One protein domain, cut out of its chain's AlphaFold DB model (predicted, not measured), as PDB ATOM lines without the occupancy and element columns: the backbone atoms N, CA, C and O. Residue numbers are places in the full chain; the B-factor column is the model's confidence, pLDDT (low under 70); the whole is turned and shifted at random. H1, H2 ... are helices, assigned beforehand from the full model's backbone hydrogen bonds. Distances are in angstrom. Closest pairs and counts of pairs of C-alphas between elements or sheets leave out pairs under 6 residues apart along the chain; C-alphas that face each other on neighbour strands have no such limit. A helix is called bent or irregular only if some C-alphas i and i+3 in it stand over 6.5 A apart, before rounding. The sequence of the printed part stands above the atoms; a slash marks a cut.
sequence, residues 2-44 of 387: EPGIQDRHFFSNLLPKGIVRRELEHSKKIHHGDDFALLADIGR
ATOM      1  N   GLU A   2      20.351  22.226  -9.197       46.19
ATOM      2  CA  GLU A   2      19.135  22.687  -8.518       46.19
ATOM      3  C   GLU A   2      18.234  23.453  -9.504       46.19
ATOM      4  O   GLU A   2      18.760  24.156 -10.380       46.19
ATOM      5  N   PRO A   3      16.899  23.332  -9.391       51.78
ATOM      6  CA  PRO A   3      15.964  24.160 -10.149       51.78
ATOM      7  C   PRO A   3      16.280  25.655  -9.954       51.78
ATOM      8  O   PRO A   3      16.455  26.101  -8.823       51.78
ATOM      9  N   GLY A   4      16.379  26.426 -11.042       70.44
ATOM     10  CA  GLY A   4      16.575  27.885 -11.005       70.44
ATOM     11  C   GLY A   4      18.011  28.403 -11.189       70.44
ATOM     12  O   GLY A   4      18.194  29.584 -11.485       70.44
ATOM     13  N   ILE A   5      19.050  27.560 -11.088       75.06
ATOM     14  CA  ILE A   5      20.443  28.002 -11.334       75.06
ATOM     15  C   ILE A   5      20.652  28.380 -12.807       75.06
ATOM     16  O   ILE A   5      21.263  29.405 -13.108       75.06
ATOM     17  N   GLN A   6      20.117  27.570 -13.724       80.00
ATOM     18  CA  GLN A   6      20.199  27.836 -15.163       80.00
ATOM     19  C   GLN A   6      19.468  29.131 -15.533       80.00
ATOM     20  O   GLN A   6      20.013  29.944 -16.275       80.00
ATOM     21  N   ASP A   7      18.303  29.373 -14.929       82.81
ATOM     22  CA  ASP A   7      17.527  30.599 -15.134       82.81
ATOM     23  C   ASP A   7      18.317  31.824 -14.652       82.81
ATOM     24  O   ASP A   7      18.461  32.815 -15.371       82.81
ATOM     25  N   ARG A   8      18.943  31.742 -13.471       86.44
ATOM     26  CA  ARG A   8      19.826  32.811 -12.985       86.44
ATOM     27  C   ARG A   8      21.006  33.050 -13.930       86.44
ATOM     28  O   ARG A   8      21.346  34.200 -14.209       86.44
ATOM     29  N   HIS A   9      21.643  31.994 -14.435       91.06
ATOM     30  CA  HIS A   9      22.745  32.125 -15.391       91.06
ATOM     31  C   HIS A   9      22.300  32.807 -16.682       91.06
ATOM     32  O   HIS A   9      22.996  33.709 -17.153       91.06
ATOM     33  N   PHE A  10      21.130  32.440 -17.205       92.00
ATOM     34  CA  PHE A  10      20.542  33.050 -18.390       92.00
ATOM     35  C   PHE A  10      20.437  34.575 -18.250       92.00
ATOM     36  O   PHE A  10      20.999  35.314 -19.064       92.00
ATOM     37  N   PHE A  11      19.802  35.051 -17.175       91.44
ATOM     38  CA  PHE A  11      19.609  36.481 -16.919       91.44
ATOM     39  C   PHE A  11      20.921  37.195 -16.580       91.44
ATOM     40  O   PHE A  11      21.222  38.255 -17.133       91.44
ATOM     41  N   SER A  12      21.770  36.593 -15.745       90.12
ATOM     42  CA  SER A  12      23.055  37.193 -15.372       90.12
ATOM     43  C   SER A  12      24.012  37.354 -16.563       90.12
ATOM     44  O   SER A  12      24.934  38.172 -16.502       90.12
ATOM     45  N   ASN A  13      23.837  36.580 -17.641       91.75
ATOM     46  CA  ASN A  13      24.647  36.670 -18.856       91.75
ATOM     47  C   ASN A  13      24.269  37.853 -19.764       91.75
ATOM     48  O   ASN A  13      25.108  38.226 -20.590       91.75
ATOM     49  N   LEU A  14      23.088  38.459 -19.572       90.31
ATOM     50  CA  LEU A  14      22.663  39.702 -20.235       90.31
ATOM     51  C   LEU A  14      23.339  40.944 -19.638       90.31
ATOM     52  O   LEU A  14      23.421  41.985 -20.289       90.31
ATOM     53  N   LEU A  15      23.817  40.841 -18.397       88.81
ATOM     54  CA  LEU A  15      24.369  41.963 -17.651       88.81
ATOM     55  C   LEU A  15      25.847  42.231 -17.980       88.81
ATOM     56  O   LEU A  15      26.614  41.290 -18.229       88.81
ATOM     57  N   PRO A  16      26.293  43.501 -17.883       83.19
ATOM     58  CA  PRO A  16      27.708  43.848 -17.860       83.19
ATOM     59  C   PRO A  16      28.474  43.086 -16.772       83.19
ATOM     60  O   PRO A  16      27.904  42.577 -15.802       83.19
ATOM     61  N   LYS A  17      29.800  43.011 -16.917       80.19
ATOM     62  CA  LYS A  17      30.688  42.311 -15.978       80.19
ATOM     63  C   LYS A  17      31.851  43.211 -15.563       80.19
ATOM     64  O   LYS A  17      32.053  44.293 -16.109       80.19
ATOM     65  N   GLY A  18      32.619  42.752 -14.576       79.50
ATOM     66  CA  GLY A  18      33.850  43.411 -14.145       79.50
ATOM     67  C   GLY A  18      33.623  44.827 -13.617       79.50
ATOM     68  O   GLY A  18      32.704  45.071 -12.837       79.50
ATOM     69  N   ILE A  19      34.493  45.756 -14.016       74.94
ATOM     70  CA  ILE A  19      34.458  47.140 -13.532       74.94
ATOM     71  C   ILE A  19      33.178  47.874 -13.945       74.94
ATOM     72  O   ILE A  19      32.559  48.491 -13.089       74.94
ATOM     73  N   VAL A  20      32.724  47.693 -15.190       77.25
ATOM     74  CA  VAL A  20      31.520  48.352 -15.725       77.25
ATOM     75  C   VAL A  20      30.293  48.008 -14.885       77.25
ATOM     76  O   VAL A  20      29.488  48.875 -14.564       77.25
ATOM     77  N   ARG A  21      30.166  46.744 -14.464       84.12
ATOM     78  CA  ARG A  21      29.087  46.332 -13.560       84.12
ATOM     79  C   ARG A  21      29.168  47.039 -12.209       84.12
ATOM     80  O   ARG A  21      28.161  47.563 -11.758       84.12
ATOM     81  N   ARG A  22      30.351  47.066 -11.586       82.56
ATOM     82  CA  ARG A  22      30.544  47.702 -10.270       82.56
ATOM     83  C   ARG A  22      30.247  49.200 -10.310       82.56
ATOM     84  O   ARG A  22      29.676  49.731  -9.365       82.56
ATOM     85  N   GLU A  23      30.607  49.872 -11.401       77.81
ATOM     86  CA  GLU A  23      30.291  51.287 -11.619       77.81
ATOM     87  C   GLU A  23      28.782  51.519 -11.756       77.81
ATOM     88  O   GLU A  23      28.241  52.440 -11.140       77.81
ATOM     89  N   LEU A  24      28.086  50.659 -12.505       77.94
ATOM     90  CA  LEU A  24      26.628  50.715 -12.627       77.94
ATOM     91  C   LEU A  24      25.944  50.463 -11.281       77.94
ATOM     92  O   LEU A  24      25.145  51.289 -10.853       77.94
ATOM     93  N   GLU A  25      26.315  49.394 -10.575       85.31
ATOM     94  CA  GLU A  25      25.780  49.076  -9.246       85.31
ATOM     95  C   GLU A  25      25.993  50.244  -8.266       85.31
ATOM     96  O   GLU A  25      25.050  50.679  -7.605       85.31
ATOM     97  N   HIS A  26      27.193  50.836  -8.236       83.38
ATOM     98  CA  HIS A  26      27.492  51.986  -7.381       83.38
ATOM     99  C   HIS A  26      26.690  53.239  -7.767       83.38
ATOM    100  O   HIS A  26      26.082  53.874  -6.906       83.38
ATOM    101  N   SER A  27      26.656  53.600  -9.055       77.81
ATOM    102  CA  SER A  27      25.939  54.795  -9.533       77.81
ATOM    103  C   SER A  27      24.425  54.708  -9.317       77.81
ATOM    104  O   SER A  27      23.786  55.718  -9.021       77.81
ATOM    105  N   LYS A  28      23.863  53.497  -9.403       79.06
ATOM    106  CA  LYS A  28      22.437  53.212  -9.209       79.06
ATOM    107  C   LYS A  28      22.072  52.836  -7.775       79.06
ATOM    108  O   LYS A  28      20.897  52.637  -7.492       79.06
ATOM    109  N   LYS A  29      23.051  52.786  -6.861       89.31
ATOM    110  CA  LYS A  29      22.876  52.363  -5.458       89.31
ATOM    111  C   LYS A  29      22.250  50.964  -5.333       89.31
ATOM    112  O   LYS A  29      21.465  50.711  -4.425       89.31
ATOM    113  N   ILE A  30      22.606  50.064  -6.247       87.69
ATOM    114  CA  ILE A  30      22.161  48.667  -6.271       87.69
ATOM    115  C   ILE A  30      23.181  47.811  -5.514       87.69
ATOM    116  O   ILE A  30      24.392  48.008  -5.641       87.69
ATOM    117  N   HIS A  31      22.703  46.849  -4.720       89.19
ATOM    118  CA  HIS A  31      23.584  45.921  -4.012       89.19
ATOM    119  C   HIS A  31      24.389  45.058  -4.991       89.19
ATOM    120  O   HIS A  31      23.857  44.507  -5.954       89.19
ATOM    121  N   HIS A  32      25.686  44.902  -4.714       85.94
ATOM    122  CA  HIS A  32      26.566  44.087  -5.546       85.94
ATOM    123  C   HIS A  32      26.061  42.641  -5.638       85.94
ATOM    124  O   HIS A  32      25.911  41.962  -4.620       85.94
ATOM    125  N   GLY A  33      25.863  42.154  -6.865       82.81
ATOM    126  CA  GLY A  33      25.363  40.797  -7.115       82.81
ATOM    127  C   GLY A  33      23.841  40.680  -7.258       82.81
ATOM    128  O   GLY A  33      23.362  39.583  -7.557       82.81
ATOM    129  N   ASP A  34      23.094  41.776  -7.102       89.31
ATOM    130  CA  ASP A  34      21.654  41.814  -7.366       89.31
ATOM    131  C   ASP A  34      21.379  41.942  -8.874       89.31
ATOM    132  O   ASP A  34      21.241  43.031  -9.437       89.31
ATOM    133  N   ASP A  35      21.366  40.790  -9.551       89.81
ATOM    134  CA  ASP A  35      21.137  40.707 -10.997       89.81
ATOM    135  C   ASP A  35      19.745  41.225 -11.395       89.81
ATOM    136  O   ASP A  35      19.606  41.850 -12.445       89.81
ATOM    137  N   PHE A  36      18.720  40.992 -10.569       88.62
ATOM    138  CA  PHE A  36      17.344  41.381 -10.885       88.62
ATOM    139  C   PHE A  36      17.139  42.885 -10.751       88.62
ATOM    140  O   PHE A  36      16.578  43.488 -11.662       88.62
ATOM    141  N   ALA A  37      17.642  43.505  -9.680       88.81
ATOM    142  CA  ALA A  37      17.581  44.957  -9.535       88.81
ATOM    143  C   ALA A  37      18.355  45.666 -10.655       88.81
ATOM    144  O   ALA A  37      17.888  46.665 -11.199       88.81
ATOM    145  N   LEU A  38      19.513  45.125 -11.056       86.88
ATOM    146  CA  LEU A  38      20.262  45.690 -12.174       86.88
ATOM    147  C   LEU A  38      19.503  45.528 -13.499       86.88
ATOM    148  O   LEU A  38      19.417  46.484 -14.264       86.88
ATOM    149  N   LEU A  39      18.905  44.361 -13.766       87.75
ATOM    150  CA  LEU A  39      18.075  44.149 -14.958       87.75
ATOM    151  C   LEU A  39      16.810  45.010 -14.967       87.75
ATOM    152  O   LEU A  39      16.410  45.447 -16.037       87.75
ATOM    153  N   ALA A  40      16.199  45.293 -13.822       85.88
ATOM    154  CA  ALA A  40      15.074  46.220 -13.750       85.88
ATOM    155  C   ALA A  40      15.462  47.639 -14.212       85.88
ATOM    156  O   ALA A  40      14.674  48.306 -14.880       85.88
ATOM    157  N   ASP A  41      16.693  48.079 -13.919       81.38
ATOM    158  CA  ASP A  41      17.187  49.411 -14.293       81.38
ATOM    159  C   ASP A  41      17.676  49.488 -15.754       81.38
ATOM    160  O   ASP A  41      17.370  50.455 -16.454       81.38
ATOM    161  N   ILE A  42      18.412  48.477 -16.244       81.56
ATOM    162  CA  ILE A  42      19.059  48.517 -17.579       81.56
ATOM    163  C   ILE A  42      18.507  47.505 -18.598       81.56
ATOM    164  O   ILE A  42      18.986  47.442 -19.732       81.56
ATOM    165  N   GLY A  43      17.525  46.686 -18.226       84.50
ATOM    166  CA  GLY A  43      17.054  45.537 -19.009       84.50
ATOM    167  C   GLY A  43      16.013  45.850 -20.081       84.50
ATOM    168  O   GLY A  43      15.553  44.941 -20.770       84.50
ATOM    169  N   ARG A  44      15.645  47.121 -20.274       83.19
ATOM    170  CA  ARG A  44      14.644  47.518 -21.281       83.19
ATOM    171  C   ARG A  44      15.090  47.234 -22.718       83.19
ATOM    172  O   ARG A  44      14.246  46.956 -23.573       83.19
TER     173      ARG A  44
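Overview. This is residues 2 to 44 of the 387 residues of the protein "HipA protein" of Salinispira pacifica (UniProt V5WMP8). A small head is made by H2 and H3, set about perpendicular to each other, and H1 reaches out from it as an arm along the longest axis, where residues 2 to 7, of which 5 to 7 belong to H1, stick out. The chain runs along H1 to the head, passes through H2, then folds back to begin H3 near the end of H1; the helices come near one another at few points. The printed part has 43 residues with three named helices, in the order H1, H2, H3, and no named strand, and its class is all helix. By its radius of gyration of the C-alphas, 10.5 A, the whole is compact, yet its outline is elongated, with spans of 32 by 20 by 16 A.

Along the chain. Begin with H2, the longest helix, residues 18 to 28: find C-alpha 18 at (33.850, 43.411, -14.145) and go 15.8 A to C-alpha 28 at (22.437, 53.212, -9.209). Further along lies H3, residues 35 to 44, 13.9 A from first to last C-alpha and ending at C-alpha 44 at (14.644, 47.518, -21.281). H3 is irregular: its C-alphas 41 and 44 are 7.7 A apart, against about 5 A in a regular helix, and its line is a rough one. Turn back to H1, residues 5 to 12, which begins at C-alpha 5 at (20.443, 28.002, -11.334) and is 10.4 A long.

Arrangement. Look first from H2 to H3: they are close but not clearly touching, with the C-alphas of Glu 25 and Leu 38 the closest at 7.1 A. Their lines are about perpendicular, at 82 degrees. At Asp 35, the first residue of H3, look across to Ser 12 of H1: their C-alphas, the closest of these two helices, are 5.9 A apart. H1 and H3 too are close but not clearly touching, with 2 pairs of C-alphas within 8 A. They run the same way at a steep tilt of 45 degrees. H1 and H2 are apart, with no C-alpha of the one within 8 A of the other. In the backbones of H1 and H2 each O i to N i+4 pair is within hydrogen-bond range; in H3, 5 of 6 are.

Size, cuts and confidence. The two C-alphas farthest apart are those of Glu 2 and Ser 27, at 32.8 A. Residues 2 to 7, of which 5 to 7 belong to H1, stand free. The printed part has no cut; the link from H1 to H2 is tight, that from H2 to H3 is short, and neither is long. Mean pLDDT of the printed part is 82.6, and you will find values under 70 at residues 2 to 3.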